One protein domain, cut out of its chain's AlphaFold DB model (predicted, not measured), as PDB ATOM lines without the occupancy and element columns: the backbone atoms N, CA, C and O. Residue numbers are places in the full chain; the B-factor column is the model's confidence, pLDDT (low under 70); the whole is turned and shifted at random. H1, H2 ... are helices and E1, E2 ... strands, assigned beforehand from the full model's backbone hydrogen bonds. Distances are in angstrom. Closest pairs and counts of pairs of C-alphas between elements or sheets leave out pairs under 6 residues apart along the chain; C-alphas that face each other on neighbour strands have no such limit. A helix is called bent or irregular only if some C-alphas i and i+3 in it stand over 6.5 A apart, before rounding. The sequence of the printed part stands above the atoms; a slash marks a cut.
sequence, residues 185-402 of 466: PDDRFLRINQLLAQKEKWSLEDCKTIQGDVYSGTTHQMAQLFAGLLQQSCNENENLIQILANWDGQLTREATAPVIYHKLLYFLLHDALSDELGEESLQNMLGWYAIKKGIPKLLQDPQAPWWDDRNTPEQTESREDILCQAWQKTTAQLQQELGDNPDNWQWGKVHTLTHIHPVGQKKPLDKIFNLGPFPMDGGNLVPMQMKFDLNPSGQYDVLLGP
ATOM      1  N   PRO A 185      -3.911 -45.615  -0.183       90.69
ATOM      2  CA  PRO A 185      -5.191 -45.533   0.515       90.69
ATOM      3  C   PRO A 185      -6.277 -46.368  -0.168       90.69
ATOM      4  O   PRO A 185      -6.291 -46.497  -1.394       90.69
ATOM      5  N   ASP A 186      -7.172 -46.937   0.637       92.88
ATOM      6  CA  ASP A 186      -8.172 -47.897   0.164       92.88
ATOM      7  C   ASP A 186      -9.346 -47.209  -0.558       92.88
ATOM      8  O   ASP A 186     -10.210 -47.886  -1.100       92.88
ATOM      9  N   ASP A 187      -9.374 -45.874  -0.624       94.19
ATOM     10  CA  ASP A 187     -10.444 -45.041  -1.184       94.19
ATOM     11  C   ASP A 187     -10.956 -45.534  -2.543       94.19
ATOM     12  O   ASP A 187     -12.151 -45.788  -2.707       94.19
ATOM     13  N   ARG A 188     -10.053 -45.740  -3.513       95.56
ATOM     14  CA  ARG A 188     -10.424 -46.233  -4.850       95.56
ATOM     15  C   ARG A 188     -10.965 -47.653  -4.801       95.56
ATOM     16  O   ARG A 188     -11.937 -47.955  -5.487       95.56
ATOM     17  N   PHE A 189     -10.342 -48.514  -4.002       96.06
ATOM     18  CA  PHE A 189     -10.782 -49.895  -3.833       96.06
ATOM     19  C   PHE A 189     -12.197 -49.935  -3.252       96.06
ATOM     20  O   PHE A 189     -13.079 -50.562  -3.835       96.06
ATOM     21  N   LEU A 190     -12.440 -49.213  -2.158       95.94
ATOM     22  CA  LEU A 190     -13.743 -49.130  -1.503       95.94
ATOM     23  C   LEU A 190     -14.797 -48.521  -2.428       95.94
ATOM     24  O   LEU A 190     -15.903 -49.048  -2.512       95.94
ATOM     25  N   ARG A 191     -14.451 -47.465  -3.176       97.38
ATOM     26  CA  ARG A 191     -15.364 -46.836  -4.136       97.38
ATOM     27  C   ARG A 191     -15.756 -47.786  -5.265       97.38
ATOM     28  O   ARG A 191     -16.940 -47.903  -5.565       97.38
ATOM     29  N   ILE A 192     -14.801 -48.494  -5.868       97.56
ATOM     30  CA  ILE A 192     -15.095 -49.448  -6.947       97.56
ATOM     31  C   ILE A 192     -15.925 -50.625  -6.416       97.56
ATOM     32  O   ILE A 192     -16.906 -50.991  -7.055       97.56
ATOM     33  N   ASN A 193     -15.607 -51.163  -5.233       96.56
ATOM     34  CA  ASN A 193     -16.429 -52.193  -4.582       96.56
ATOM     35  C   ASN A 193     -17.864 -51.699  -4.334       96.56
ATOM     36  O   ASN A 193     -18.821 -52.400  -4.653       96.56
ATOM     37  N   GLN A 194     -18.023 -50.479  -3.810       96.44
ATOM     38  CA  GLN A 194     -19.332 -49.869  -3.572       96.44
ATOM     39  C   GLN A 194     -20.130 -49.717  -4.871       96.44
ATOM     40  O   GLN A 194     -21.341 -49.915  -4.857       96.44
ATOM     41  N   LEU A 195     -19.480 -49.334  -5.973       97.38
ATOM     42  CA  LEU A 195     -20.125 -49.228  -7.279       97.38
ATOM     43  C   LEU A 195     -20.542 -50.610  -7.785       97.38
ATOM     44  O   LEU A 195     -21.714 -50.795  -8.095       97.38
ATOM     45  N   LEU A 196     -19.621 -51.580  -7.799       97.00
ATOM     46  CA  LEU A 196     -19.852 -52.937  -8.307       97.00
ATOM     47  C   LEU A 196     -20.955 -53.686  -7.551       97.00
ATOM     48  O   LEU A 196     -21.758 -54.370  -8.179       97.00
ATOM     49  N   ALA A 197     -21.066 -53.479  -6.238       95.94
ATOM     50  CA  ALA A 197     -22.089 -54.104  -5.400       95.94
ATOM     51  C   ALA A 197     -23.529 -53.611  -5.665       95.94
ATOM     52  O   ALA A 197     -24.477 -54.196  -5.146       95.94
ATOM     53  N   GLN A 198     -23.730 -52.542  -6.446       96.19
ATOM     54  CA  GLN A 198     -25.068 -51.977  -6.695       96.19
ATOM     55  C   GLN A 198     -25.914 -52.801  -7.668       96.19
ATOM     56  O   GLN A 198     -27.121 -52.575  -7.763       96.19
ATOM     57  N   LYS A 199     -25.305 -53.727  -8.415       94.25
ATOM     58  CA  LYS A 199     -26.019 -54.577  -9.369       94.25
ATOM     59  C   LYS A 199     -25.266 -55.859  -9.674       94.25
ATOM     60  O   LYS A 199     -24.044 -55.908  -9.632       94.25
ATOM     61  N   GLU A 200     -26.027 -56.862 -10.085       92.25
ATOM     62  CA  GLU A 200     -25.508 -58.191 -10.417       92.25
ATOM     63  C   GLU A 200     -24.914 -58.271 -11.830       92.25
ATOM     64  O   GLU A 200     -24.052 -59.101 -12.092       92.25
ATOM     65  N   LYS A 201     -25.379 -57.433 -12.766       93.25
ATOM     66  CA  LYS A 201     -24.965 -57.481 -14.177       93.25
ATOM     67  C   LYS A 201     -24.441 -56.132 -14.640       93.25
ATOM     68  O   LYS A 201     -25.081 -55.104 -14.423       93.25
ATOM     69  N   TRP A 202     -23.303 -56.157 -15.324       94.25
ATOM     70  CA  TRP A 202     -22.593 -54.971 -15.793       94.25
ATOM     71  C   TRP A 202     -22.437 -55.005 -17.311       94.25
ATOM     72  O   TRP A 202     -21.938 -55.977 -17.870       94.25
ATOM     73  N   SER A 203     -22.868 -53.938 -17.983       94.94
ATOM     74  CA  SER A 203     -22.549 -53.717 -19.395       94.94
ATOM     75  C   SER A 203     -21.219 -52.971 -19.547       94.94
ATOM     76  O   SER A 203     -20.737 -52.335 -18.609       94.94
ATOM     77  N   LEU A 204     -20.636 -52.971 -20.751       95.00
ATOM     78  CA  LEU A 204     -19.431 -52.173 -21.017       95.00
ATOM     79  C   LEU A 204     -19.664 -50.670 -20.812       95.00
ATOM     80  O   LEU A 204     -18.759 -49.986 -20.344       95.00
ATOM     81  N   GLU A 205     -20.861 -50.156 -21.120       95.31
ATOM     82  CA  GLU A 205     -21.202 -48.747 -20.864       95.31
ATOM     83  C   GLU A 205     -21.218 -48.432 -19.370       95.31
ATOM     84  O   GLU A 205     -20.736 -47.383 -18.952       95.31
ATOM     85  N   ASP A 206     -21.679 -49.369 -18.549       96.75
ATOM     86  CA  ASP A 206     -21.613 -49.211 -17.104       96.75
ATOM     87  C   ASP A 206     -20.175 -49.232 -16.581       96.75
ATOM     88  O   ASP A 206     -19.803 -48.441 -15.721       96.75
ATOM     89  N   CYS A 207     -19.330 -50.112 -17.112       96.75
ATOM     90  CA  CYS A 207     -17.924 -50.157 -16.717       96.75
ATOM     91  C   CYS A 207     -17.175 -48.864 -17.095       96.75
ATOM     92  O   CYS A 207     -16.253 -48.460 -16.381       96.75
ATOM     93  N   LYS A 208     -17.590 -48.161 -18.164       97.31
ATOM     94  CA  LYS A 208     -17.061 -46.824 -18.493       97.31
ATOM     95  C   LYS A 208     -17.369 -45.802 -17.406       97.31
ATOM     96  O   LYS A 208     -16.520 -44.949 -17.148       97.31
ATOM     97  N   THR A 209     -18.541 -45.876 -16.766       97.06
ATOM     98  CA  THR A 209     -18.891 -44.941 -15.686       97.06
ATOM     99  C   THR A 209     -18.031 -45.177 -14.450       97.06
ATOM    100  O   THR A 209     -17.580 -44.203 -13.861       97.06
ATOM    101  N   ILE A 210     -17.682 -46.432 -14.131       97.50
ATOM    102  CA  ILE A 210     -16.712 -46.746 -13.065       97.50
ATOM    103  C   ILE A 210     -15.335 -46.153 -13.388       97.50
ATOM    104  O   ILE A 210     -14.743 -45.481 -12.547       97.50
ATOM    105  N   GLN A 211     -14.810 -46.374 -14.602       97.38
ATOM    106  CA  GLN A 211     -13.495 -45.835 -14.996       97.38
ATOM    107  C   GLN A 211     -13.460 -44.297 -15.011       97.38
ATOM    108  O   GLN A 211     -12.390 -43.707 -14.850       97.38
ATOM    109  N   GLY A 212     -14.612 -43.658 -15.225       97.44
ATOM    110  CA  GLY A 212     -14.791 -42.209 -15.220       97.44
ATOM    111  C   GLY A 212     -15.299 -41.622 -13.900       97.44
ATOM    112  O   GLY A 212     -15.617 -40.434 -13.888       97.44
ATOM    113  N   ASP A 213     -15.417 -42.412 -12.827       98.44
ATOM    114  CA  ASP A 213     -15.917 -41.941 -11.530       98.44
ATOM    115  C   ASP A 213     -14.877 -41.034 -10.858       98.44
ATOM    116  O   ASP A 213     -13.698 -41.383 -10.723       98.44
ATOM    117  N   VAL A 214     -15.327 -39.845 -10.458       98.31
ATOM    118  CA  VAL A 214     -14.493 -38.777  -9.879       98.31
ATOM    119  C   VAL A 214     -14.912 -38.437  -8.451       98.31
ATOM    120  O   VAL A 214     -14.506 -37.404  -7.925       98.31
ATOM    121  N   TYR A 215     -15.729 -39.283  -7.826       98.06
ATOM    122  CA  TYR A 215     -16.199 -39.074  -6.467       98.06
ATOM    123  C   TYR A 215     -15.146 -39.526  -5.453       98.06
ATOM    124  O   TYR A 215     -14.636 -40.646  -5.526       98.06
ATOM    125  N   SER A 216     -14.878 -38.679  -4.460       94.50
ATOM    126  CA  SER A 216     -14.048 -39.024  -3.304       94.50
ATOM    127  C   SER A 216     -14.842 -38.897  -2.007       94.50
ATOM    128  O   SER A 216     -15.146 -37.791  -1.556       94.50
ATOM    129  N   GLY A 217     -15.130 -40.033  -1.366       93.12
ATOM    130  CA  GLY A 217     -15.838 -40.063  -0.083       93.12
ATOM    131  C   GLY A 217     -15.046 -39.404   1.047       93.12
ATOM    132  O   GLY A 217     -15.590 -38.597   1.796       93.12
ATOM    133  N   THR A 218     -13.745 -39.682   1.136       91.25
ATOM    134  CA  THR A 218     -12.875 -39.090   2.163       91.25
ATOM    135  C   THR A 218     -12.737 -37.585   1.964       91.25
ATOM    136  O   THR A 218     -12.827 -36.820   2.922       91.25
ATOM    137  N   THR A 219     -12.579 -37.128   0.719       92.94
ATOM    138  CA  THR A 219     -12.499 -35.694   0.418       92.94
ATOM    139  C   THR A 219     -13.810 -34.979   0.728       92.94
ATOM    140  O   THR A 219     -13.778 -33.912   1.335       92.94
ATOM    141  N   HIS A 220     -14.951 -35.588   0.395       95.50
ATOM    142  CA  HIS A 220     -16.262 -35.072   0.780       95.50
ATOM    143  C   HIS A 220     -16.375 -34.907   2.301       95.50
ATOM    144  O   HIS A 220     -16.666 -33.816   2.778       95.50
ATOM    145  N   GLN A 221     -16.065 -35.952   3.076       95.00
ATOM    146  CA  GLN A 221     -16.119 -35.902   4.543       95.00
ATOM    147  C   GLN A 221     -15.190 -34.832   5.132       95.00
ATOM    148  O   GLN A 221     -15.589 -34.106   6.041       95.00
ATOM    149  N   MET A 222     -13.970 -34.701   4.603       94.94
ATOM    150  CA  MET A 222     -13.036 -33.662   5.038       94.94
ATOM    151  C   MET A 222     -13.545 -32.253   4.706       94.94
ATOM    152  O   MET A 222     -13.425 -31.361   5.537       94.94
ATOM    153  N   ALA A 223     -14.149 -32.046   3.532       96.50
ATOM    154  CA  ALA A 223     -14.738 -30.758   3.170       96.50
ATOM    155  C   ALA A 223     -15.914 -30.377   4.087       96.50
ATOM    156  O   ALA A 223     -16.003 -29.225   4.502       96.50
ATOM    157  N   GLN A 224     -16.763 -31.345   4.457       96.94
ATOM    158  CA  GLN A 224     -17.846 -31.132   5.428       96.94
ATOM    159  C   GLN A 224     -17.300 -30.747   6.809       96.94
ATOM    160  O   GLN A 224     -17.808 -29.819   7.439       96.94
ATOM    161  N   LEU A 225     -16.239 -31.422   7.264       96.31
ATOM    162  CA  LEU A 225     -15.570 -31.089   8.521       96.31
ATOM    163  C   LEU A 225     -14.981 -29.673   8.482       96.31
ATOM    164  O   LEU A 225     -15.231 -28.896   9.400       96.31
ATOM    165  N   PHE A 226     -14.254 -29.318   7.418       97.19
ATOM    166  CA  PHE A 226     -13.731 -27.964   7.247       97.19
ATOM    167  C   PHE A 226     -14.841 -26.928   7.275       97.19
ATOM    168  O   PHE A 226     -14.757 -25.988   8.053       97.19
ATOM    169  N   ALA A 227     -15.900 -27.108   6.487       97.06
ATOM    170  CA  ALA A 227     -16.978 -26.132   6.436       97.06
ATOM    171  C   ALA A 227     -17.654 -25.938   7.805       97.06
ATOM    172  O   ALA A 227     -17.904 -24.803   8.200       97.06
ATOM    173  N   GLY A 228     -17.881 -27.022   8.557       96.38
ATOM    174  CA  GLY A 228     -18.455 -26.951   9.902       96.38
ATOM    175  C   GLY A 228     -17.562 -26.222  10.910       96.38
ATOM    176  O   GLY A 228     -18.061 -25.400  11.675       96.38
ATOM    177  N   LEU A 229     -16.250 -26.488  10.897       96.38
ATOM    178  CA  LEU A 229     -15.288 -25.805  11.770       96.38
ATOM    179  C   LEU A 229     -15.126 -24.330  11.387       96.38
ATOM    180  O   LEU A 229     -15.163 -23.462  12.255       96.38
ATOM    181  N   LEU A 230     -15.017 -24.036  10.087       97.12
ATOM    182  CA  LEU A 230     -14.930 -22.669   9.578       97.12
ATOM    183  C   LEU A 230     -16.174 -21.865   9.959       97.12
ATOM    184  O   LEU A 230     -16.036 -20.762  10.457       97.12
ATOM    185  N   GLN A 231     -17.379 -22.421   9.807       95.81
ATOM    186  CA  GLN A 231     -18.616 -21.722  10.166       95.81
ATOM    187  C   GLN A 231     -18.715 -21.400  11.667       95.81
ATOM    188  O   GLN A 231     -19.351 -20.419  12.045       95.81
ATOM    189  N   GLN A 232     -18.127 -22.234  12.530       94.50
ATOM    190  CA  GLN A 232     -18.155 -22.032  13.980       94.50
ATOM    191  C   GLN A 232     -17.092 -21.041  14.456       94.50
ATOM    192  O   GLN A 232     -17.361 -20.249  15.359       94.50
ATOM    193  N   SER A 233     -15.901 -21.099  13.861       93.12
ATOM    194  CA  SER A 233     -14.706 -20.440  14.393       93.12
ATOM    195  C   SER A 233     -14.223 -19.262  13.546       93.12
ATOM    196  O   SER A 233     -13.582 -18.356  14.075       93.12
ATOM    197  N   CYS A 234     -14.555 -19.224  12.253       90.12
ATOM    198  CA  CYS A 234     -14.084 -18.216  11.307       90.12
ATOM    199  C   CYS A 234     -15.275 -17.443  10.700       90.12
ATOM    200  O   CYS A 234     -16.092 -17.985   9.965       90.12
ATOM    201  N   ASN A 235     -15.372 -16.136  10.952       75.31
ATOM    202  CA  ASN A 235     -16.517 -15.316  10.517       75.31
ATOM    203  C   ASN A 235     -16.303 -14.618   9.152       75.31
ATOM    204  O   ASN A 235     -16.783 -13.503   8.945       75.31
ATOM    205  N   GLU A 236     -15.570 -15.238   8.219       87.69
ATOM    206  CA  GLU A 236     -15.181 -14.625   6.936       87.69
ATOM    207  C   GLU A 236     -15.471 -15.537   5.733       87.69
ATOM    208  O   GLU A 236     -15.259 -16.749   5.780       87.69
ATOM    209  N   ASN A 237     -15.895 -14.932   4.615       92.38
ATOM    210  CA  ASN A 237     -16.177 -15.610   3.342       92.38
ATOM    211  C   ASN A 237     -17.248 -16.722   3.427       92.38
ATOM    212  O   ASN A 237     -17.077 -17.813   2.880       92.38
ATOM    213  N   GLU A 238     -18.380 -16.437   4.082       94.56
ATOM    214  CA  GLU A 238     -19.489 -17.387   4.294       94.56
ATOM    215  C   GLU A 238     -19.991 -18.046   2.995       94.56
ATOM    216  O   GLU A 238     -20.294 -19.238   2.971       94.56
ATOM    217  N   ASN A 239     -20.002 -17.315   1.875       95.94
ATOM    218  CA  ASN A 239     -20.362 -17.868   0.567       95.94
ATOM    219  C   ASN A 239     -19.421 -19.007   0.125       95.94
ATOM    220  O   ASN A 239     -19.885 -19.998  -0.435       95.94
ATOM    221  N   LEU A 240     -18.116 -18.891   0.385       97.56
ATOM    222  CA  LEU A 240     -17.128 -19.919   0.053       97.56
ATOM    223  C   LEU A 240     -17.228 -21.124   0.995       97.56
ATOM    224  O   LEU A 240     -17.120 -22.264   0.543       97.56
ATOM    225  N   ILE A 241     -17.498 -20.877   2.280       97.81
ATOM    226  CA  ILE A 241     -17.791 -21.936   3.258       97.81
ATOM    227  C   ILE A 241     -19.014 -22.738   2.795       97.81
ATOM    228  O   ILE A 241     -18.980 -23.967   2.789       97.81
ATOM    229  N   GLN A 242     -20.064 -22.062   2.317       97.44
ATOM    230  CA  GLN A 242     -21.271 -22.725   1.828       97.44
ATOM    231  C   GLN A 242     -21.027 -23.550   0.553       97.44
ATOM    232  O   GLN A 242     -21.648 -24.600   0.382       97.44
ATOM    233  N   ILE A 243     -20.111 -23.123  -0.326       97.88
ATOM    234  CA  ILE A 243     -19.680 -23.924  -1.483       97.88
ATOM    235  C   ILE A 243     -19.026 -25.234  -1.017       97.88
ATOM    236  O   ILE A 243     -19.361 -26.291  -1.549       97.88
ATOM    237  N   LEU A 244     -18.141 -25.189  -0.013       97.25
ATOM    238  CA  LEU A 244     -17.537 -26.396   0.568       97.25
ATOM    239  C   LEU A 244     -18.580 -27.284   1.265       97.25
ATOM    240  O   LEU A 244     -18.592 -28.492   1.036       97.25
ATOM    241  N   ALA A 245     -19.481 -26.697   2.060       97.56
ATOM    242  CA  ALA A 245     -20.548 -27.423   2.757       97.56
ATOM    243  C   ALA A 245     -21.538 -28.102   1.799       97.56
ATOM    244  O   ALA A 245     -22.048 -29.177   2.094       97.56
ATOM    245  N   ASN A 246     -21.818 -27.510   0.639       97.62
ATOM    246  CA  ASN A 246     -22.737 -28.099  -0.340       97.62
ATOM    247  C   ASN A 246     -22.052 -29.058  -1.316       97.62
ATOM    248  O   ASN A 246     -22.726 -29.664  -2.149       97.62
ATOM    249  N   TRP A 247     -20.727 -29.183  -1.256       97.94
ATOM    250  CA  TRP A 247     -20.004 -30.018  -2.193       97.94
ATOM    251  C   TRP A 247     -20.250 -31.499  -1.926       97.94
ATOM    252  O   TRP A 247     -20.041 -32.001  -0.825       97.94
ATOM    253  N   ASP A 248     -20.616 -32.215  -2.980       96.06
ATOM    254  CA  ASP A 248     -20.923 -33.641  -2.985       96.06
ATOM    255  C   ASP A 248     -19.689 -34.535  -3.194       96.06
ATOM    256  O   ASP A 248     -19.836 -35.737  -3.376       96.06
ATOM    257  N   GLY A 249     -18.471 -33.983  -3.192       96.56
ATOM    258  CA  GLY A 249     -17.234 -34.753  -3.357       96.56
ATOM    259  C   GLY A 249     -16.848 -35.084  -4.797       96.56
ATOM    260  O   GLY A 249     -15.900 -35.846  -4.996       96.56
ATOM    261  N   GLN A 250     -17.553 -34.551  -5.798       97.88
ATOM    262  CA  GLN A 250     -17.207 -34.737  -7.208       97.88
ATOM    263  C   GLN A 250     -16.051 -33.822  -7.629       97.88
ATOM    264  O   GLN A 250     -16.140 -32.600  -7.507       97.88
ATOM    265  N   LEU A 251     -14.979 -34.398  -8.180       98.31
ATOM    266  CA  LEU A 251     -13.871 -33.645  -8.779       98.31
ATOM    267  C   LEU A 251     -14.091 -33.424 -10.286       98.31
ATOM    268  O   LEU A 251     -13.281 -33.848 -11.112       98.31
ATOM    269  N   THR A 252     -15.208 -32.804 -10.666       98.25
ATOM    270  CA  THR A 252     -15.439 -32.391 -12.061       98.25
ATOM    271  C   THR A 252     -14.653 -31.127 -12.380       98.25
ATOM    272  O   THR A 252     -14.452 -30.278 -11.512       98.25
ATOM    273  N   ARG A 253     -14.211 -30.972 -13.630       97.88
ATOM    274  CA  ARG A 253     -13.414 -29.815 -14.062       97.88
ATOM    275  C   ARG A 253     -14.159 -28.479 -13.933       97.88
ATOM    276  O   ARG A 253     -13.520 -27.437 -13.869       97.88
ATOM    277  N   GLU A 254     -15.486 -28.480 -13.882       97.75
ATOM    278  CA  GLU A 254     -16.299 -27.276 -13.687       97.75
ATOM    279  C   GLU A 254     -16.493 -26.911 -12.207       97.75
ATOM    280  O   GLU A 254     -16.948 -25.808 -11.916       97.75
ATOM    281  N   ALA A 255     -16.176 -27.809 -11.267       97.94
ATOM    282  CA  ALA A 255     -16.471 -27.598  -9.856       97.94
ATOM    283  C   ALA A 255     -15.533 -26.571  -9.203       97.94
ATOM    284  O   ALA A 255     -14.313 -26.624  -9.374       97.94
ATOM    285  N   THR A 256     -16.113 -25.691  -8.381       98.44
ATOM    286  CA  THR A 256     -15.379 -24.702  -7.575       98.44
ATOM    287  C   THR A 256     -14.820 -25.285  -6.279       98.44
ATOM    288  O   THR A 256     -13.685 -25.005  -5.891       98.44
ATOM    289  N   ALA A 257     -15.593 -26.133  -5.599       98.19
ATOM    290  CA  ALA A 257     -15.223 -26.669  -4.292       98.19
ATOM    291  C   ALA A 257     -13.871 -27.420  -4.254       98.19
ATOM    292  O   ALA A 257     -13.127 -27.195  -3.300       98.19
ATOM    293  N   PRO A 258     -13.475 -28.232  -5.264       98.19
ATOM    294  CA  PRO A 258     -12.155 -28.865  -5.277       98.19
ATOM    295  C   PRO A 258     -10.993 -27.865  -5.271       98.19
ATOM    296  O   PRO A 258      -9.955 -28.163  -4.685       98.19
ATOM    297  N   VAL A 259     -11.151 -26.688  -5.891       98.44
ATOM    298  CA  VAL A 259     -10.115 -25.640  -5.899       98.44
ATOM    299  C   VAL A 259      -9.913 -25.096  -4.490       98.44
ATOM    300  O   VAL A 259      -8.792 -25.070  -3.987       98.44
ATOM    301  N   ILE A 260     -11.017 -24.741  -3.828       98.25
ATOM    302  CA  ILE A 260     -11.002 -24.233  -2.452       98.25
ATOM    303  C   ILE A 260     -10.427 -25.293  -1.506       98.25
ATOM    304  O   ILE A 260      -9.526 -25.001  -0.722       98.25
ATOM    305  N   TYR A 261     -10.911 -26.532  -1.610       98.12
ATOM    306  CA  TYR A 261     -10.525 -27.630  -0.732       98.12
ATOM    307  C   TYR A 261      -9.019 -27.918  -0.777       98.12
ATOM    308  O   TYR A 261      -8.386 -28.005   0.272       98.12
ATOM    309  N   HIS A 262      -8.427 -28.072  -1.968       97.44
ATOM    310  CA  HIS A 262      -7.014 -28.447  -2.065       97.44
ATOM    311  C   HIS A 262      -6.076 -27.294  -1.693       97.44
ATOM    312  O   HIS A 262      -5.017 -27.550  -1.118       97.44
ATOM    313  N   LYS A 263      -6.465 -26.039  -1.962       97.81
ATOM    314  CA  LYS A 263      -5.701 -24.858  -1.534       97.81
ATOM    315  C   LYS A 263      -5.742 -24.709  -0.007       97.81
ATOM    316  O   LYS A 263      -4.692 -24.534   0.605       97.81
ATOM    317  N   LEU A 264      -6.916 -24.898   0.608       98.06
ATOM    318  CA  LEU A 264      -7.070 -24.926   2.067       98.06
ATOM    319  C   LEU A 264      -6.262 -26.051   2.704       98.06
ATOM    320  O   LEU A 264      -5.537 -25.816   3.665       98.06
ATOM    321  N   LEU A 265      -6.349 -27.262   2.152       96.94
ATOM    322  CA  LEU A 265      -5.605 -28.405   2.664       96.94
ATOM    323  C   LEU A 265      -4.091 -28.164   2.613       96.94
ATOM    324  O   LEU A 265      -3.399 -28.542   3.552       96.94
ATOM    325  N   TYR A 266      -3.578 -27.530   1.553       96.62
ATOM    326  CA  TYR A 266      -2.166 -27.154   1.491       96.62
ATOM    327  C   TYR A 266      -1.787 -26.212   2.640       96.62
ATOM    328  O   TYR A 266      -0.871 -26.529   3.391       96.62
ATOM    329  N   PHE A 267      -2.498 -25.088   2.800       97.69
ATOM    330  CA  PHE A 267      -2.156 -24.109   3.836       97.69
ATOM    331  C   PHE A 267      -2.298 -24.664   5.241       97.69
ATOM    332  O   PHE A 267      -1.441 -24.410   6.074       97.69
ATOM    333  N   LEU A 268      -3.325 -25.472   5.482       97.44
ATOM    334  CA  LEU A 268      -3.522 -26.103   6.775       97.44
ATOM    335  C   LEU A 268      -2.369 -27.044   7.129       97.44
ATOM    336  O   LEU A 268      -1.860 -26.985   8.239       97.44
ATOM    337  N   LEU A 269      -1.958 -27.915   6.201       96.50
ATOM    338  CA  LEU A 269      -0.846 -28.837   6.449       96.50
ATOM    339  C   LEU A 269       0.488 -28.102   6.554       96.50
ATOM    340  O   LEU A 269       1.356 -28.536   7.298       96.50
ATOM    341  N   HIS A 270       0.657 -27.014   5.809       96.25
ATOM    342  CA  HIS A 270       1.839 -26.176   5.924       96.25
ATOM    343  C   HIS A 270       1.913 -25.514   7.302       96.25
ATOM    344  O   HIS A 270       2.914 -25.657   7.997       96.25
ATOM    345  N   ASP A 271       0.844 -24.845   7.724       96.50
ATOM    346  CA  ASP A 271       0.815 -24.099   8.982       96.50
ATOM    347  C   ASP A 271       0.850 -25.018  10.213       96.50
ATOM    348  O   ASP A 271       1.343 -24.604  11.247       96.50
ATOM    349  N   ALA A 272       0.386 -26.265  10.087       96.31
ATOM    350  CA  ALA A 272       0.415 -27.253  11.166       96.31
ATOM    351  C   ALA A 272       1.725 -28.059  11.274       96.31
ATOM    352  O   ALA A 272       1.938 -28.741  12.262       96.31
ATOM    353  N   LEU A 273       2.546 -28.141  10.220       95.62
ATOM    354  CA  LEU A 273       3.642 -29.130  10.183       95.62
ATOM    355  C   LEU A 273       5.008 -28.523   9.849       95.62
ATOM    356  O   LEU A 273       6.032 -29.196   9.997       95.62
ATOM    357  N   SER A 274       5.048 -27.303   9.305       95.00
ATOM    358  CA  SER A 274       6.285 -26.724   8.765       95.00
ATOM    359  C   SER A 274       7.283 -26.294   9.840       95.00
ATOM    360  O   SER A 274       8.487 -26.365   9.590       95.00
ATOM    361  N   ASP A 275       6.827 -25.889  11.024       94.75
ATOM    362  CA  ASP A 275       7.681 -25.452  12.130       94.75
ATOM    363  C   ASP A 275       8.509 -26.605  12.715       94.75
ATOM    364  O   ASP A 275       9.667 -26.411  13.091       94.75
ATOM    365  N   GLU A 276       7.970 -27.826  12.720       94.19
ATOM    366  CA  GLU A 276       8.684 -29.000  13.227       94.19
ATOM    367  C   GLU A 276       9.439 -29.776  12.154       94.19
ATOM    368  O   GLU A 276      10.507 -30.328  12.432       94.19
ATOM    369  N   LEU A 277       8.890 -29.860  10.938       92.81
ATOM    370  CA  LEU A 277       9.498 -30.631   9.850       92.81
ATOM    371  C   LEU A 277      10.504 -29.816   9.031       92.81
ATOM    372  O   LEU A 277      11.433 -30.387   8.448       92.81
ATOM    373  N   GLY A 278      10.313 -28.499   8.963       93.31
ATOM    374  CA  GLY A 278      10.940 -27.642   7.968       93.31
ATOM    375  C   GLY A 278      10.335 -27.818   6.570       93.31
ATOM    376  O   GLY A 278       9.706 -28.830   6.246       93.31
ATOM    377  N   GLU A 279      10.565 -26.824   5.712       91.44
ATOM    378  CA  GLU A 279       9.954 -26.742   4.378       91.44
ATOM    379  C   GLU A 279      10.298 -27.945   3.486       91.44
ATOM    380  O   GLU A 279       9.423 -28.533   2.857       91.44
ATOM    381  N   GLU A 280      11.564 -28.361   3.450       88.44
ATOM    382  CA  GLU A 280      12.017 -29.456   2.585       88.44
ATOM    383  C   GLU A 280      11.357 -30.795   2.947       88.44
ATOM    384  O   GLU A 280      10.788 -31.475   2.088       88.44
ATOM    385  N   SER A 281      11.366 -31.154   4.235       89.00
ATOM    386  CA  SER A 281      10.741 -32.386   4.722       89.00
ATOM    387  C   SER A 281       9.229 -32.368   4.517       89.00
ATOM    388  O   SER A 281       8.655 -33.395   4.150       89.00
ATOM    389  N   LEU A 282       8.580 -31.213   4.713       91.44
ATOM    390  CA  LEU A 282       7.157 -31.044   4.437       91.44
ATOM    391  C   LEU A 282       6.846 -31.305   2.960       91.44
ATOM    392  O   LEU A 282       5.972 -32.121   2.664       91.44
ATOM    393  N   GLN A 283       7.568 -30.673   2.031       88.00
ATOM    394  CA  GLN A 283       7.340 -30.865   0.594       88.00
ATOM    395  C   GLN A 283       7.543 -32.327   0.179       88.00
ATOM    396  O   GLN A 283       6.699 -32.901  -0.520       88.00
ATOM    397  N   ASN A 284       8.596 -32.974   0.685       84.94
ATOM    398  CA  ASN A 284       8.822 -34.403   0.471       84.94
ATOM    399  C   ASN A 284       7.652 -35.244   1.006       84.94
ATOM    400  O   ASN A 284       7.153 -36.140   0.320       84.94
ATOM    401  N   MET A 285       7.159 -34.924   2.203       87.19
ATOM    402  CA  MET A 285       6.056 -35.639   2.837       87.19
ATOM    403  C   MET A 285       4.721 -35.456   2.100       87.19
ATOM    404  O   MET A 285       3.982 -36.431   1.946       87.19
ATOM    405  N   LEU A 286       4.403 -34.256   1.598       87.38
ATOM    406  CA  LEU A 286       3.159 -33.976   0.864       87.38
ATOM    407  C   LEU A 286       3.039 -34.795  -0.434       87.38
ATOM    408  O   LEU A 286       1.930 -35.163  -0.840       87.38
ATOM    409  N   GLY A 287       4.169 -35.140  -1.058       79.75
ATOM    410  CA  GLY A 287       4.220 -36.020  -2.229       79.75
ATOM    411  C   GLY A 287       3.980 -37.506  -1.918       79.75
ATOM    412  O   GLY A 287       3.638 -38.286  -2.817       79.75
ATOM    413  N   TRP A 288       4.120 -37.931  -0.658       80.38
ATOM    414  CA  TRP A 288       4.046 -39.341  -0.265       80.38
ATOM    415  C   TRP A 288       2.608 -39.809  -0.029       80.38
ATOM    416  O   TRP A 288       1.852 -39.247   0.751       80.38
ATOM    417  N   TYR A 289       2.216 -40.943  -0.614       76.44
ATOM    418  CA  TYR A 289       0.869 -41.493  -0.400       76.44
ATOM    419  C   TYR A 289       0.581 -41.919   1.044       76.44
ATOM    420  O   TYR A 289      -0.583 -41.973   1.439       76.44
ATOM    421  N   ALA A 290       1.618 -42.215   1.832       73.75
ATOM    422  CA  ALA A 290       1.465 -42.611   3.227       73.75
ATOM    423  C   ALA A 290       0.838 -41.493   4.077       73.75
ATOM    424  O   ALA A 290      -0.030 -41.792   4.901       73.75
ATOM    425  N   ILE A 291       1.184 -40.219   3.826       81.56
ATOM    426  CA  ILE A 291       0.632 -39.098   4.602       81.56
ATOM    427  C   ILE A 291      -0.872 -38.947   4.388       81.56
ATOM    428  O   ILE A 291      -1.602 -38.586   5.307       81.56
ATOM    429  N   LYS A 292      -1.375 -39.332   3.207       83.06
ATOM    430  CA  LYS A 292      -2.800 -39.230   2.862       83.06
ATOM    431  C   LYS A 292      -3.693 -40.069   3.783       83.06
ATOM    432  O   LYS A 292      -4.845 -39.710   3.984       83.06
ATOM    433  N   LYS A 293      -3.160 -41.136   4.400       83.94
ATOM    434  CA  LYS A 293      -3.861 -41.919   5.440       83.94
ATOM    435  C   LYS A 293      -3.879 -41.221   6.806       83.94
ATOM    436  O   LYS A 293      -4.743 -41.517   7.629       83.94
ATOM    437  N   GLY A 294      -2.902 -40.352   7.064       89.06
ATOM    438  CA  GLY A 294      -2.751 -39.599   8.308       89.06
ATOM    439  C   GLY A 294      -3.601 -38.330   8.352       89.06
ATOM    440  O   GLY A 294      -4.145 -38.029   9.407       89.06
ATOM    441  N   ILE A 295      -3.785 -37.645   7.215       91.12
ATOM    442  CA  ILE A 295      -4.516 -36.366   7.139       91.12
ATOM    443  C   ILE A 295      -5.904 -36.437   7.806       91.12
ATOM    444  O   ILE A 295      -6.156 -35.626   8.696       91.12
ATOM    445  N   PRO A 296      -6.794 -37.405   7.491       90.88
ATOM    446  CA  PRO A 296      -8.102 -37.459   8.146       90.88
ATOM    447  C   PRO A 296      -8.010 -37.664   9.663       90.88
ATOM    448  O   PRO A 296      -8.852 -37.155  10.396       90.88
ATOM    449  N   LYS A 297      -6.991 -38.391  10.141       92.06
ATOM    450  CA  LYS A 297      -6.779 -38.632  11.575       92.06
ATOM    451  C   LYS A 297      -6.305 -37.375  12.289       92.06
ATOM    452  O   LYS A 297      -6.852 -37.062  13.336       92.06
ATOM    453  N   LEU A 298      -5.340 -36.662  11.702       93.62
ATOM    454  CA  LEU A 298      -4.871 -35.376  12.216       93.62
ATOM    455  C   LEU A 298      -6.051 -34.411  12.352       93.62
ATOM    456  O   LEU A 298      -6.306 -33.893  13.430       93.62
ATOM    457  N   LEU A 299      -6.845 -34.261  11.286       92.44
ATOM    458  CA  LEU A 299      -8.014 -33.381  11.287       92.44
ATOM    459  C   LEU A 299      -9.054 -33.737  12.346       92.44
ATOM    460  O   LEU A 299      -9.697 -32.839  12.874       92.44
ATOM    461  N   GLN A 300      -9.254 -35.019  12.645       92.75
ATOM    462  CA  GLN A 300     -10.228 -35.466  13.644       92.75
ATOM    463  C   GLN A 300      -9.723 -35.340  15.084       92.75
ATOM    464  O   GLN A 300     -10.544 -35.393  15.998       92.75
ATOM    465  N   ASP A 301      -8.421 -35.150  15.287       96.12
ATOM    466  CA  ASP A 301      -7.796 -35.036  16.600       96.12
ATOM    467  C   ASP A 301      -7.464 -33.567  16.929       96.12
ATOM    468  O   ASP A 301      -6.388 -33.080  16.576       96.12
ATOM    469  N   PRO A 302      -8.360 -32.827  17.614       95.75
ATOM    470  CA  PRO A 302      -8.088 -31.448  18.024       95.75
ATOM    471  C   PRO A 302      -7.007 -31.340  19.108       95.75
ATOM    472  O   PRO A 302      -6.687 -30.233  19.520       95.75
ATOM    473  N   GLN A 303      -6.503 -32.457  19.641       96.31
ATOM    474  CA  GLN A 303      -5.447 -32.485  20.657       96.31
ATOM    475  C   GLN A 303      -4.099 -32.920  20.073       96.31
ATOM    476  O   GLN A 303      -3.146 -33.135  20.825       96.31
ATOM    477  N   ALA A 304      -4.010 -33.076  18.748       96.38
ATOM    478  CA  ALA A 304      -2.748 -33.384  18.104       96.38
ATOM    479  C   ALA A 304      -1.735 -32.256  18.381       96.38
ATOM    480  O   ALA A 304      -2.085 -31.084  18.253       96.38
ATOM    481  N   PRO A 305      -0.479 -32.587  18.732       94.75
ATOM    482  CA  PRO A 305       0.529 -31.578  19.061       94.75
ATOM    483  C   PRO A 305       0.916 -30.701  17.863       94.75
ATOM    484  O   PRO A 305       1.397 -29.602  18.061       94.75
ATOM    485  N   TRP A 306       0.646 -31.173  16.645       95.56
ATOM    486  CA  TRP A 306       0.870 -30.474  15.376       95.56
ATOM    487  C   TRP A 306      -0.013 -29.228  15.173       95.56
ATOM    488  O   TRP A 306      -0.025 -28.653  14.098       95.56
ATOM    489  N   TRP A 307      -0.873 -28.861  16.122       97.19
ATOM    490  CA  TRP A 307      -1.663 -27.629  15.998       97.19
ATOM    491  C   TRP A 307      -0.996 -26.420  16.652       97.19
ATOM    492  O   TRP A 307      -1.413 -25.306  16.371       97.19
ATOM    493  N   ASP A 308       0.004 -26.647  17.502       96.81
ATOM    494  CA  ASP A 308       0.723 -25.617  18.253       96.81
ATOM    495  C   ASP A 308       1.943 -25.145  17.450       96.81
ATOM    496  O   ASP A 308       2.830 -25.956  17.177       96.81
ATOM    497  N   ASP A 309       2.006 -23.864  17.069       95.00
ATOM    498  CA  ASP A 309       3.150 -23.335  16.314       95.00
ATOM    499  C   ASP A 309       4.312 -23.060  17.275       95.00
ATOM    500  O   ASP A 309       4.317 -22.123  18.076       95.00
ATOM    501  N   ARG A 310       5.388 -23.844  17.179       93.31
ATOM    502  CA  ARG A 310       6.525 -23.697  18.104       93.31
ATOM    503  C   ARG A 310       7.302 -22.396  17.925       93.31
ATOM    504  O   ARG A 310       8.174 -22.089  18.746       93.31
ATOM    505  N   ASN A 311       7.020 -21.628  16.874       91.94
ATOM    506  CA  ASN A 311       7.598 -20.306  16.659       91.94
ATOM    507  C   ASN A 311       6.857 -19.193  17.417       91.94
ATOM    508  O   ASN A 311       7.378 -18.074  17.488       91.94
ATOM    509  N   THR A 312       5.697 -19.474  18.019       91.81
ATOM    510  CA  THR A 312       4.893 -18.530  18.812       91.81
ATOM    511  C   THR A 312       4.858 -18.930  20.295       91.81
ATOM    512  O   THR A 312       3.793 -19.110  20.871       91.81
ATOM    513  N   PRO A 313       6.001 -18.948  21.016       89.62
ATOM    514  CA  PRO A 313       6.103 -19.517  22.370       89.62
ATOM    515  C   PRO A 313       5.241 -18.840  23.455       89.62
ATOM    516  O   PRO A 313       5.179 -19.321  24.584       89.62
ATOM    517  N   GLU A 314       4.624 -17.701  23.143       93.88
ATOM    518  CA  GLU A 314       3.725 -16.954  24.031       93.88
ATOM    519  C   GLU A 314       2.242 -17.313  23.814       93.88
ATOM    520  O   GLU A 314       1.363 -16.757  24.478       93.88
ATOM    521  N   GLN A 315       1.951 -18.187  22.852       93.19
ATOM    522  CA  GLN A 315       0.619 -18.631  22.463       93.19
ATOM    523  C   GLN A 315       0.613 -20.157  22.337       93.19
ATOM    524  O   GLN A 315       1.658 -20.797  22.312       93.19
ATOM    525  N   THR A 316      -0.581 -20.736  22.372       93.62
ATOM    526  CA  THR A 316      -0.783 -22.144  22.044       93.62
ATOM    527  C   THR A 316      -1.969 -22.198  21.113       93.62
ATOM    528  O   THR A 316      -3.101 -21.956  21.543       93.62
ATOM    529  N   GLU A 317      -1.701 -22.431  19.838       96.75
ATOM    530  CA  GLU A 317      -2.722 -22.476  18.806       96.75
ATOM    531  C   GLU A 317      -3.528 -23.778  18.892       96.75
ATOM    532  O   GLU A 317      -3.034 -24.871  19.175       96.75
ATOM    533  N   SER A 318      -4.832 -23.649  18.666       96.75
ATOM    534  CA  SER A 318      -5.723 -24.785  18.469       96.75
ATOM    535  C   SER A 318      -5.823 -25.151  16.988       96.75
ATOM    536  O   SER A 318      -5.489 -24.369  16.095       96.75
ATOM    537  N   ARG A 319      -6.397 -26.328  16.704       97.19
ATOM    538  CA  ARG A 319      -6.766 -26.727  15.338       97.19
ATOM    539  C   ARG A 319      -7.596 -25.652  14.639       97.19
ATOM    540  O   ARG A 319      -7.415 -25.405  13.450       97.19
ATOM    541  N   GLU A 320      -8.545 -25.059  15.357       96.75
ATOM    542  CA  GLU A 320      -9.424 -24.019  14.838       96.75
ATOM    543  C   GLU A 320      -8.654 -22.729  14.514       96.75
ATOM    544  O   GLU A 320      -8.939 -22.118  13.484       96.75
ATOM    545  N   ASP A 321      -7.649 -22.360  15.316       96.62
ATOM    546  CA  ASP A 321      -6.800 -21.190  15.053       96.62
ATOM    547  C   ASP A 321      -5.986 -21.374  13.766       96.62
ATOM    548  O   ASP A 321      -6.087 -20.551  12.853       96.62
ATOM    549  N   ILE A 322      -5.262 -22.495  13.641       97.81
ATOM    550  CA  ILE A 322      -4.499 -22.840  12.425       97.81
ATOM    551  C   ILE A 322      -5.435 -22.930  11.213       97.81
ATOM    552  O   ILE A 322      -5.120 -22.422  10.135       97.81
ATOM    553  N   LEU A 323      -6.628 -23.514  11.368       97.75
ATOM    554  CA  LEU A 323      -7.607 -23.591  10.286       97.75
ATOM    555  C   LEU A 323      -8.092 -22.209   9.831       97.75
ATOM    556  O   LEU A 323      -8.176 -21.976   8.622       97.75
ATOM    557  N   CYS A 324      -8.391 -21.286  10.750       97.44
ATOM    558  CA  CYS A 324      -8.788 -19.928  10.376       97.44
ATOM    559  C   CYS A 324      -7.634 -19.162   9.707       97.44
ATOM    560  O   CYS A 324      -7.867 -18.469   8.714       97.44
ATOM    561  N   GLN A 325      -6.392 -19.331  10.174       96.56
ATOM    562  CA  GLN A 325      -5.212 -18.747   9.522       96.56
ATOM    563  C   GLN A 325      -5.037 -19.281   8.090       96.56
ATOM    564  O   GLN A 325      -4.892 -18.507   7.136       96.56
ATOM    565  N   ALA A 326      -5.134 -20.600   7.909       97.69
ATOM    566  CA  ALA A 326      -5.072 -21.242   6.602       97.69
ATOM    567  C   ALA A 326      -6.218 -20.790   5.678       97.69
ATOM    568  O   ALA A 326      -6.015 -20.597   4.474       97.69
ATOM    569  N   TRP A 327      -7.418 -20.569   6.221       98.12
ATOM    570  CA  TRP A 327      -8.575 -20.064   5.477       98.12
ATOM    571  C   TRP A 327      -8.368 -18.644   4.952       98.12
ATOM    572  O   TRP A 327      -8.656 -18.365   3.783       98.12
ATOM    573  N   GLN A 328      -7.804 -17.758   5.771       97.38
ATOM    574  CA  GLN A 328      -7.466 -16.398   5.353       97.38
ATOM    575  C   GLN A 328      -6.443 -16.401   4.212       97.38
ATOM    576  O   GLN A 328      -6.664 -15.755   3.186       97.38
ATOM    577  N   LYS A 329      -5.370 -17.201   4.328       97.44
ATOM    578  CA  LYS A 329      -4.373 -17.376   3.252       97.44
ATOM    579  C   LYS A 329      -5.011 -17.924   1.973       97.44
ATOM    580  O   LYS A 329      -4.761 -17.413   0.882       97.44
ATOM    581  N   THR A 330      -5.873 -18.930   2.114       97.56
ATOM    582  CA  THR A 330      -6.567 -19.580   0.994       97.56
ATOM    583  C   THR A 330      -7.430 -18.596   0.219       97.56
ATOM    584  O   THR A 330      -7.291 -18.470  -0.995       97.56
ATOM    585  N   THR A 331      -8.325 -17.893   0.909       96.75
ATOM    586  CA  THR A 331      -9.300 -17.002   0.271       96.75
ATOM    587  C   THR A 331      -8.629 -15.800  -0.384       96.75
ATOM    588  O   THR A 331      -8.936 -15.502  -1.539       96.75
ATOM    589  N   ALA A 332      -7.639 -15.196   0.282       96.06
ATOM    590  CA  ALA A 332      -6.853 -14.102  -0.280       96.06
ATOM    591  C   ALA A 332      -6.104 -14.518  -1.560       96.06
ATOM    592  O   ALA A 332      -6.145 -13.801  -2.561       96.06
ATOM    593  N   GLN A 333      -5.457 -15.691  -1.567       96.12
ATOM    594  CA  GLN A 333      -4.729 -16.150  -2.751       96.12
ATOM    595  C   GLN A 333      -5.647 -16.546  -3.905       96.12
ATOM    596  O   GLN A 333      -5.352 -16.211  -5.048       96.12
ATOM    597  N   LEU A 334      -6.771 -17.212  -3.635       96.44
ATOM    598  CA  LEU A 334      -7.719 -17.569  -4.694       96.44
ATOM    599  C   LEU A 334      -8.324 -16.324  -5.355       96.44
ATOM    600  O   LEU A 334      -8.421 -16.279  -6.580       96.44
ATOM    601  N   GLN A 335      -8.652 -15.291  -4.574       95.88
ATOM    602  CA  GLN A 335      -9.101 -14.001  -5.111       95.88
ATOM    603  C   GLN A 335      -8.015 -13.330  -5.959       95.88
ATOM    604  O   GLN A 335      -8.294 -12.853  -7.059       95.88
ATOM    605  N   GLN A 336      -6.762 -13.343  -5.496       95.12
ATOM    606  CA  GLN A 336      -5.634 -12.779  -6.237       95.12
ATOM    607  C   GLN A 336      -5.368 -13.513  -7.563       95.12
ATOM    608  O   GLN A 336      -5.091 -12.873  -8.578       95.12
ATOM    609  N   GLU A 337      -5.414 -14.845  -7.560       93.50
ATOM    610  CA  GLU A 337      -5.022 -15.688  -8.697       93.50
ATOM    611  C   GLU A 337      -6.152 -15.868  -9.720       93.50
ATOM    612  O   GLU A 337      -5.898 -15.906 -10.925       93.50
ATOM    613  N   LEU A 338      -7.400 -15.987  -9.255       94.81
ATOM    614  CA  LEU A 338      -8.552 -16.381 -10.074       94.81
ATOM    615  C   LEU A 338      -9.676 -15.325 -10.099       94.81
ATOM    616  O   LEU A 338     -10.679 -15.511 -10.795       94.81
ATOM    617  N   GLY A 339      -9.488 -14.203  -9.397       95.69
ATOM    618  CA  GLY A 339     -10.418 -13.076  -9.317       95.69
ATOM    619  C   GLY A 339     -11.492 -13.236  -8.238       95.69
ATOM    620  O   GLY A 339     -11.665 -14.303  -7.658       95.69
ATOM    621  N   ASP A 340     -12.267 -12.174  -8.011       95.81
ATOM    622  CA  ASP A 340     -13.224 -12.095  -6.893       95.81
ATOM    623  C   ASP A 340     -14.471 -12.980  -7.045       95.81
ATOM    624  O   ASP A 340     -15.177 -13.219  -6.068       95.81
ATOM    625  N   ASN A 341     -14.778 -13.446  -8.263       96.50
ATOM    626  CA  ASN A 341     -15.955 -14.277  -8.524       96.50
ATOM    627  C   ASN A 341     -15.610 -15.780  -8.430       96.50
ATOM    628  O   ASN A 341     -14.931 -16.281  -9.334       96.50
ATOM    629  N   PRO A 342     -16.138 -16.526  -7.436       96.19
ATOM    630  CA  PRO A 342     -15.854 -17.954  -7.256       96.19
ATOM    631  C   PRO A 342     -16.330 -18.853  -8.404       96.19
ATOM    632  O   PRO A 342     -15.796 -19.949  -8.585       96.19
ATOM    633  N   ASP A 343     -17.275 -18.399  -9.231       94.75
ATOM    634  CA  ASP A 343     -17.704 -19.134 -10.432       94.75
ATOM    635  C   ASP A 343     -16.564 -19.288 -11.455       94.75
ATOM    636  O   ASP A 343     -16.582 -20.172 -12.315       94.75
ATOM    637  N   ASN A 344     -15.536 -18.436 -11.366       95.00
ATOM    638  CA  ASN A 344     -14.346 -18.537 -12.201       95.00
ATOM    639  C   ASN A 344     -13.331 -19.559 -11.681       95.00
ATOM    640  O   ASN A 344     -12.403 -19.883 -12.428       95.00
ATOM    641  N   TRP A 345     -13.476 -20.066 -10.457       97.62
ATOM    642  CA  TRP A 345     -12.497 -20.926  -9.790       97.62
ATOM    643  C   TRP A 345     -12.722 -22.398 -10.134       97.62
ATOM    644  O   TRP A 345     -12.926 -23.238  -9.270       97.62
ATOM    645  N   GLN A 346     -12.730 -22.713 -11.423       98.06
ATOM    646  CA  GLN A 346     -13.056 -24.049 -11.915       98.06
ATOM    647  C   GLN A 346     -11.860 -24.995 -11.783       98.06
ATOM    648  O   GLN A 346     -10.752 -24.646 -12.199       98.06
ATOM    649  N   TRP A 347     -12.092 -26.210 -11.279       98.50
ATOM    650  CA  TRP A 347     -11.062 -27.239 -11.099       98.50
ATOM    651  C   TRP A 347     -10.189 -27.451 -12.342       98.50
ATOM    652  O   TRP A 347      -8.972 -27.473 -12.239       98.50
ATOM    653  N   GLY A 348     -10.773 -27.481 -13.539       98.00
ATOM    654  CA  GLY A 348     -10.056 -27.665 -14.801       98.00
ATOM    655  C   GLY A 348      -9.121 -26.522 -15.196       98.00
ATOM    656  O   GLY A 348      -8.315 -26.704 -16.103       98.00
ATOM    657  N   LYS A 349      -9.208 -25.349 -14.555       97.31
ATOM    658  CA  LYS A 349      -8.249 -24.250 -14.773       97.31
ATOM    659  C   LYS A 349      -6.954 -24.445 -14.003       97.31
ATOM    660  O   LYS A 349      -5.937 -23.899 -14.413       97.31
ATOM    661  N   VAL A 350      -7.012 -25.191 -12.905       97.94
ATOM    662  CA  VAL A 350      -5.861 -25.463 -12.046       97.94
ATOM    663  C   VAL A 350      -5.385 -26.904 -12.154       97.94
ATOM    664  O   VAL A 350      -4.212 -27.169 -11.951       97.94
ATOM    665  N   HIS A 351      -6.255 -27.845 -12.515       98.56
ATOM    666  CA  HIS A 351      -5.922 -29.250 -12.686       98.56
ATOM    667  C   HIS A 351      -5.863 -29.614 -14.164       98.56
ATOM    668  O   HIS A 351      -6.891 -29.835 -14.817       98.56
ATOM    669  N   THR A 352      -4.643 -29.649 -14.703       98.44
ATOM    670  CA  THR A 352      -4.430 -29.818 -16.141       98.44
ATOM    671  C   THR A 352      -3.469 -30.947 -16.477       98.44
ATOM    672  O   THR A 352      -2.521 -31.235 -15.751       98.44
ATOM    673  N   LEU A 353      -3.716 -31.602 -17.607       98.38
ATOM    674  CA  LEU A 353      -2.859 -32.640 -18.164       98.38
ATOM    675  C   LEU A 353      -2.088 -32.088 -19.357       98.38
ATOM    676  O   LEU A 353      -2.684 -31.699 -20.360       98.38
ATOM    677  N   THR A 354      -0.763 -32.139 -19.276       98.06
ATOM    678  CA  THR A 354       0.117 -31.913 -20.424       98.06
ATOM    679  C   THR A 354       0.940 -33.168 -20.675       98.06
ATOM    680  O   THR A 354       1.695 -33.614 -19.814       98.06
ATOM    681  N   HIS A 355       0.840 -33.736 -21.874       96.88
ATOM    682  CA  HIS A 355       1.730 -34.808 -22.307       96.88
ATOM    683  C   HIS A 355       3.049 -34.202 -22.774       96.88
ATOM    684  O   HIS A 355       3.154 -33.698 -23.894       96.88
ATOM    685  N   ILE A 356       4.044 -34.227 -21.890       95.62
ATOM    686  CA  ILE A 356       5.357 -33.635 -22.137       95.62
ATOM    687  C   ILE A 356       6.228 -34.623 -22.914       95.62
ATOM    688  O   ILE A 356       6.555 -35.708 -22.436       95.62
ATOM    689  N   HIS A 357       6.655 -34.226 -24.109       94.88
ATOM    690  CA  HIS A 357       7.648 -34.969 -24.874       94.88
ATOM    691  C   HIS A 357       9.057 -34.690 -24.314       94.88
ATOM    692  O   HIS A 357       9.341 -33.538 -23.979       94.88
ATOM    693  N   PRO A 358       9.996 -35.660 -24.277       93.75
ATOM    694  CA  PRO A 358      11.350 -35.426 -23.756       93.75
ATOM    695  C   PRO A 358      12.072 -34.228 -24.397       93.75
ATOM    696  O   PRO A 358      12.686 -33.420 -23.708       93.75
ATOM    697  N   VAL A 359      11.938 -34.054 -25.716       92.38
ATOM    698  CA  VAL A 359      12.475 -32.879 -26.439       92.38
ATOM    699  C   VAL A 359      11.649 -31.610 -26.175       92.38
ATOM    700  O   VAL A 359      12.190 -30.507 -26.181       92.38
ATOM    701  N   GLY A 360      10.354 -31.762 -25.897       93.44
ATOM    702  CA  GLY A 360       9.438 -30.669 -25.568       93.44
ATOM    703  C   GLY A 360       9.601 -30.124 -24.145       93.44
ATOM    704  O   GLY A 360       8.961 -29.139 -23.801       93.44
ATOM    705  N   GLN A 361      10.488 -30.697 -23.322       93.38
ATOM    706  CA  GLN A 361      10.867 -30.116 -22.025       93.38
ATOM    707  C   GLN A 361      11.606 -28.773 -22.170       93.38
ATOM    708  O   GLN A 361      11.710 -28.008 -21.212       93.38
ATOM    709  N   LYS A 362      12.158 -28.477 -23.355       93.62
ATOM    710  CA  LYS A 362      12.880 -27.230 -23.631       93.62
ATOM    711  C   LYS A 362      12.019 -26.290 -24.467       93.62
ATOM    712  O   LYS A 362      11.608 -26.632 -25.572       93.62
ATOM    713  N   LYS A 363      11.800 -25.066 -23.986       92.88
ATOM    714  CA  LYS A 363      11.115 -24.022 -24.763       92.88
ATOM    715  C   LYS A 363      11.990 -23.564 -25.945       92.88
ATOM    716  O   LYS A 363      13.204 -23.461 -25.765       92.88
ATOM    717  N   PRO A 364      11.428 -23.269 -27.135       94.75
ATOM    718  CA  PRO A 364      10.005 -23.289 -27.500       94.75
ATOM    719  C   PRO A 364       9.527 -24.624 -28.117       94.75
ATOM    720  O   PRO A 364       8.507 -24.648 -28.805       94.75
ATOM    721  N   LEU A 365      10.280 -25.722 -27.954       95.38
ATOM    722  CA  LEU A 365       9.938 -27.028 -28.539       95.38
ATOM    723  C   LEU A 365       8.686 -27.633 -27.887       95.38
ATOM    724  O   LEU A 365       7.983 -28.413 -28.524       95.38
ATOM    725  N   ASP A 366       8.358 -27.221 -26.664       95.62
ATOM    726  CA  ASP A 366       7.092 -27.515 -25.990       95.62
ATOM    727  C   ASP A 366       5.879 -27.272 -26.896       95.62
ATOM    728  O   ASP A 366       4.998 -28.121 -26.978       95.62
ATOM    729  N   LYS A 367       5.882 -26.177 -27.668       93.69
ATOM    730  CA  LYS A 367       4.776 -25.800 -28.566       93.69
ATOM    731  C   LYS A 367       4.577 -26.732 -29.763       93.69
ATOM    732  O   LYS A 367       3.553 -26.644 -30.430       93.69
ATOM    733  N   ILE A 368       5.577 -27.552 -30.080       93.69
ATOM    734  CA  ILE A 368       5.566 -28.461 -31.233       93.69
ATOM    735  C   ILE A 368       5.297 -29.891 -30.773       93.69
ATOM    736  O   ILE A 368       4.558 -30.621 -31.429       93.69
ATOM    737  N   PHE A 369       5.934 -30.305 -29.676       96.31
ATOM    738  CA  PHE A 369       5.951 -31.706 -29.272       96.31
ATOM    739  C   PHE A 369       4.970 -32.045 -28.148       96.31
ATOM    740  O   PHE A 369       4.564 -33.205 -28.061       96.31
ATOM    741  N   ASN A 370       4.604 -31.095 -27.284       97.19
ATOM    742  CA  ASN A 370       3.707 -31.388 -26.168       97.19
ATOM    743  C   ASN A 370       2.245 -31.346 -26.626       97.19
ATOM    744  O   ASN A 370       1.882 -30.593 -27.528       97.19
ATOM    745  N   LEU A 371       1.398 -32.147 -25.976       97.12
ATOM    746  CA  LEU A 371      -0.054 -32.111 -26.166       97.12
ATOM    747  C   LEU A 371      -0.712 -31.601 -24.884       97.12
ATOM    748  O   LEU A 371      -0.468 -32.157 -23.814       97.12
ATOM    749  N   GLY A 372      -1.550 -30.572 -25.001       96.12
ATOM    750  CA  GLY A 372      -2.195 -29.902 -23.872       96.12
ATOM    751  C   GLY A 372      -1.688 -28.466 -23.670       96.12
ATOM    752  O   GLY A 372      -1.057 -27.914 -24.578       96.12
ATOM    753  N   PRO A 373      -1.962 -27.846 -22.509       97.38
ATOM    754  CA  PRO A 373      -2.654 -28.421 -21.351       97.38
ATOM    755  C   PRO A 373      -4.140 -28.698 -21.618       97.38
ATOM    756  O   PRO A 373      -4.824 -27.906 -22.265       97.38
ATOM    757  N   PHE A 374      -4.648 -29.817 -21.105       98.44
ATOM    758  CA  PHE A 374      -6.067 -30.170 -21.130       98.44
ATOM    759  C   PHE A 374      -6.674 -30.027 -19.728       98.44
ATOM    760  O   PHE A 374      -6.088 -30.560 -18.786       98.44
ATOM    761  N   PRO A 375      -7.837 -29.373 -19.560       98.31
ATOM    762  CA  PRO A 375      -8.542 -29.355 -18.279       98.31
ATOM    763  C   PRO A 375      -9.028 -30.767 -17.933       98.31
ATOM    764  O   PRO A 375      -9.618 -31.439 -18.784       98.31
ATOM    765  N   MET A 376      -8.805 -31.213 -16.697       98.06
ATOM    766  CA  MET A 376      -9.100 -32.586 -16.283       98.06
ATOM    767  C   MET A 376     -10.149 -32.672 -15.177       98.06
ATOM    768  O   MET A 376     -10.145 -31.889 -14.232       98.06
ATOM    769  N   ASP A 377     -11.013 -33.685 -15.282       98.25
ATOM    770  CA  ASP A 377     -11.726 -34.215 -14.117       98.25
ATOM    771  C   ASP A 377     -10.805 -35.171 -13.338       98.25
ATOM    772  O   ASP A 377      -9.820 -35.682 -13.880       98.25
ATOM    773  N   GLY A 378     -11.190 -35.499 -12.107       97.44
ATOM    774  CA  GLY A 378     -10.516 -36.491 -11.276       97.44
ATOM    775  C   GLY A 378      -9.477 -35.892 -10.331       97.44
ATOM    776  O   GLY A 378      -9.427 -34.683 -10.109       97.44
ATOM    777  N   GLY A 379      -8.684 -36.772  -9.717       95.25
ATOM    778  CA  GLY A 379      -7.678 -36.393  -8.724       95.25
ATOM    779  C   GLY A 379      -6.924 -37.586  -8.134       95.25
ATOM    780  O   GLY A 379      -6.859 -38.664  -8.724       95.25
ATOM    781  N   ASN A 380      -6.347 -37.407  -6.944       91.75
ATOM    782  CA  ASN A 380      -5.371 -38.333  -6.359       91.75
ATOM    783  C   ASN A 380      -5.909 -39.704  -5.900       91.75
ATOM    784  O   ASN A 380      -5.148 -40.672  -5.922       91.75
ATOM    785  N   LEU A 381      -7.162 -39.792  -5.441       89.31
ATOM    786  CA  LEU A 381      -7.712 -40.966  -4.734       89.31
ATOM    787  C   LEU A 381      -9.080 -41.424  -5.272       89.31
ATOM    788  O   LEU A 381      -9.835 -42.084  -4.567       89.31
ATOM    789  N   VAL A 382      -9.391 -41.108  -6.530       96.31
ATOM    790  CA  VAL A 382     -10.654 -41.490  -7.194       96.31
ATOM    791  C   VAL A 382     -10.404 -42.469  -8.346       96.31
ATOM    792  O   VAL A 382      -9.276 -42.509  -8.845       96.31
ATOM    793  N   PRO A 383     -11.391 -43.287  -8.768       97.25
ATOM    794  CA  PRO A 383     -11.213 -44.250  -9.861       97.25
ATOM    795  C   PRO A 383     -10.637 -43.630 -11.142       97.25
ATOM    796  O   PRO A 383      -9.677 -44.168 -11.702       97.25
ATOM    797  N   MET A 384     -11.124 -42.451 -11.544       97.06
ATOM    798  CA  MET A 384     -10.492 -41.614 -12.566       97.06
ATOM    799  C   MET A 384      -9.266 -40.890 -11.986       97.06
ATOM    800  O   MET A 384      -9.258 -39.679 -11.759       97.06
ATOM    801  N   GLN A 385      -8.217 -41.660 -11.703       95.94
ATOM    802  CA  GLN A 385      -7.028 -41.149 -11.035       95.94
ATOM    803  C   GLN A 385      -6.223 -40.227 -11.956       95.94
ATOM    804  O   GLN A 385      -5.705 -40.664 -12.982       95.94
ATOM    805  N   MET A 386      -6.047 -38.980 -11.530       96.94
ATOM    806  CA  MET A 386      -5.201 -37.971 -12.166       96.94
ATOM    807  C   MET A 386      -4.343 -37.348 -11.056       96.94
ATOM    808  O   MET A 386      -4.754 -36.414 -10.372       96.94
ATOM    809  N   LYS A 387      -3.189 -37.967 -10.774       94.56
ATOM    810  CA  LYS A 387      -2.329 -37.615  -9.635       94.56
ATOM    811  C   LYS A 387      -1.746 -36.220  -9.824       94.56
ATOM    812  O   LYS A 387      -1.193 -35.942 -10.881       94.56
ATOM    813  N   PHE A 388      -1.749 -35.432  -8.762       94.62
ATOM    814  CA  PHE A 388      -1.031 -34.166  -8.643       94.62
ATOM    815  C   PHE A 388      -0.447 -34.040  -7.231       94.62
ATOM    816  O   PHE A 388      -0.877 -34.751  -6.313       94.62
ATOM    817  N   ASP A 389       0.499 -33.126  -7.048       92.56
ATOM    818  CA  ASP A 389       1.055 -32.807  -5.734       92.56
ATOM    819  C   ASP A 389       0.431 -31.519  -5.187       92.56
ATOM    820  O   ASP A 389       0.174 -30.567  -5.931       92.56
ATOM    821  N   LEU A 390       0.144 -31.507  -3.882       92.62
ATOM    822  CA  LEU A 390      -0.289 -30.294  -3.190       92.62
ATOM    823  C   LEU A 390       0.875 -29.309  -3.158       92.62
ATOM    824  O   LEU A 390       2.005 -29.703  -2.901       92.62
ATOM    825  N   ASN A 391       0.598 -28.041  -3.434       91.69
ATOM    826  CA  ASN A 391       1.622 -27.013  -3.540       91.69
ATOM    827  C   ASN A 391       1.000 -25.618  -3.324       91.69
ATOM    828  O   ASN A 391      -0.219 -25.467  -3.491       91.69
ATOM    829  N   PRO A 392       1.813 -24.591  -3.009       89.38
ATOM    830  CA  PRO A 392       1.300 -23.267  -2.663       89.38
ATOM    831  C   PRO A 392       0.675 -22.536  -3.851       89.38
ATOM    832  O   PRO A 392      -0.231 -21.731  -3.665       89.38
ATOM    833  N   SER A 393       1.115 -22.813  -5.082       91.94
ATOM    834  CA  SER A 393       0.617 -22.108  -6.273       91.94
ATOM    835  C   SER A 393      -0.837 -22.438  -6.604       91.94
ATOM    836  O   SER A 393      -1.467 -21.725  -7.376       91.94
ATOM    837  N   GLY A 394      -1.373 -23.531  -6.052       92.31
ATOM    838  CA  GLY A 394      -2.706 -24.010  -6.402       92.31
ATOM    839  C   GLY A 394      -2.825 -24.495  -7.848       92.31
ATOM    840  O   GLY A 394      -3.939 -24.743  -8.280       92.31
ATOM    841  N   GLN A 395      -1.714 -24.631  -8.588       96.00
ATOM    842  CA  GLN A 395      -1.660 -25.262  -9.908       96.00
ATOM    843  C   GLN A 395      -1.319 -26.741  -9.740       96.00
ATOM    844  O   GLN A 395      -0.275 -27.107  -9.208       96.00
ATOM    845  N   TYR A 396      -2.215 -27.605 -10.181       96.88
ATOM    846  CA  TYR A 396      -2.207 -29.039  -9.942       96.88
ATOM    847  C   TYR A 396      -2.000 -29.800 -11.250       96.88
ATOM    848  O   TYR A 396      -2.902 -30.482 -11.743       96.88
ATOM    849  N   ASP A 397      -0.800 -29.695 -11.812       97.06
ATOM    850  CA  ASP A 397      -0.427 -30.449 -13.007       97.06
ATOM    851  C   ASP A 397      -0.548 -31.961 -12.771       97.06
ATOM    852  O   ASP A 397      -0.130 -32.499 -11.739       97.06
ATOM    853  N   VAL A 398      -1.119 -32.669 -13.747       97.62
ATOM    854  CA  VAL A 398      -1.227 -34.127 -13.697       97.62
ATOM    855  C   VAL A 398       0.145 -34.749 -13.924       97.62
ATOM    856  O   VAL A 398       0.704 -34.694 -15.018       97.62
ATOM    857  N   LEU A 399       0.650 -35.414 -12.890       95.00
ATOM    858  CA  LEU A 399       1.942 -36.098 -12.871       95.00
ATOM    859  C   LEU A 399       1.830 -37.573 -13.262       95.00
ATOM    860  O   LEU A 399       2.781 -38.166 -13.766       95.00
ATOM    861  N   LEU A 400       0.678 -38.191 -12.993       93.38
ATOM    862  CA  LEU A 400       0.432 -39.606 -13.264       93.38
ATOM    863  C   LEU A 400      -1.058 -39.858 -13.504       93.38
ATOM    864  O   LEU A 400      -1.906 -39.344 -12.783       93.38
ATOM    865  N   GLY A 401      -1.373 -40.715 -14.469       95.12
ATOM    866  CA  GLY A 401      -2.729 -41.191 -14.732       95.12
ATOM    867  C   GLY A 401      -2.715 -42.503 -15.523       95.12
ATOM    868  O   GLY A 401      -1.637 -43.040 -15.794       95.12
ATOM    869  N   PRO A 402      -3.889 -43.040 -15.893       95.19
ATOM    870  CA  PRO A 402      -3.998 -44.236 -16.719       95.19
ATOM    871  C   PRO A 402      -3.208 -44.122 -18.030       95.19
ATOM    872  O   PRO A 402      -3.535 -43.327 -18.907       95.19
TER     873      PRO A 402
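Overview. This is residues 185 to 402 of the 466 residues of the protein "Penicillin acylase family protein" of Phaeodactylibacter sp (UniProt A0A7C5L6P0). A narrow two-stranded ribbon, E1 and E2, with the short helix H9 at its far end, leads away from a body of crossed helices. In that body H5a, the long arm of the bent helix H5, runs through the core, H7 crosses it, and the helical hairpin of H3 and H4 packs at one of its ends; H1 and H2 make another corner, where residues 197 to 205, of which 204 and 205 belong to H2, stick out. The printed part has 218 residues, with nine named helices and two strands in the order H1 to H8, E1, H9, E2; the sheet E1 - E2 is antiparallel and the class is mostly helix. The whole is compact, with a radius of gyration of the C-alphas of 18.6 A and spans of 59 by 52 by 34 A.

Along the chain. E1 is residues 352 to 355, beginning at C-alpha 352 (-4.430, -29.818, -16.141), and E2 is 371 to 375, ending at C-alpha 375 (-8.542, -29.355, -18.279). H9 is 366 to 369 and H8 is 347 to 350. H5, 257 to 287, was assigned as one helix by its hydrogen bonds but is bent: C-alphas 276 and 279 are 9.2 A apart. Its arms are H5a, 257 to 276, 29.7 A, irregular with C-alphas 272 and 275 7.5 A apart, and H5b, 279 to 287. H7 is 319 to 338, 27.5 A; H3 is 217 to 233, 24.4 A; H4 is 238 to 245. H6, 291 to 300, is only just irregular, with C-alphas 293 and 296 6.7 A apart. H1 is 187 to 196, beginning at C-alpha 187 (-10.444, -45.041, -1.184), and H2 is 204 to 211.

Arrangement. E1 and E2 are antiparallel at 165 degrees, with N 353 and O 374 within hydrogen-bond range at 2.8 A. The closest C-alphas of H8 and E2, Gly 348 and Pro 375, are 4.2 A apart. H8 touches H5a at Val 259 and Trp 347, 5.5 A. H7 touches H5a at a steep tilt of 52 degrees, closest at Phe 267 and Ala 326, 4.9 A. H3 and H4 form a helical hairpin, closest at Ala 227 and Ala 245, 5.3 A. H6 is near H5a; H2 is close to H1 but not clearly touching, at Ile 192 and Ile 210, 6.9 A; H9 touches no helix. Every O i to N i+4 pair is within range in H1, H2, H3, H4, H5b and H7, against 14 of 16 in H5a and 4 of 6 in H6; H8 and H9 are too short for one.

Size, cuts and confidence. The C-alphas of Ser 203 and Glu 314, the two farthest apart, are 62.7 A apart. The printed part has no cut. The links H4 to H5 and H6 to H7 are long, and residues 376 to 402 hold no named element. No printed residue is under 70 in pLDDT.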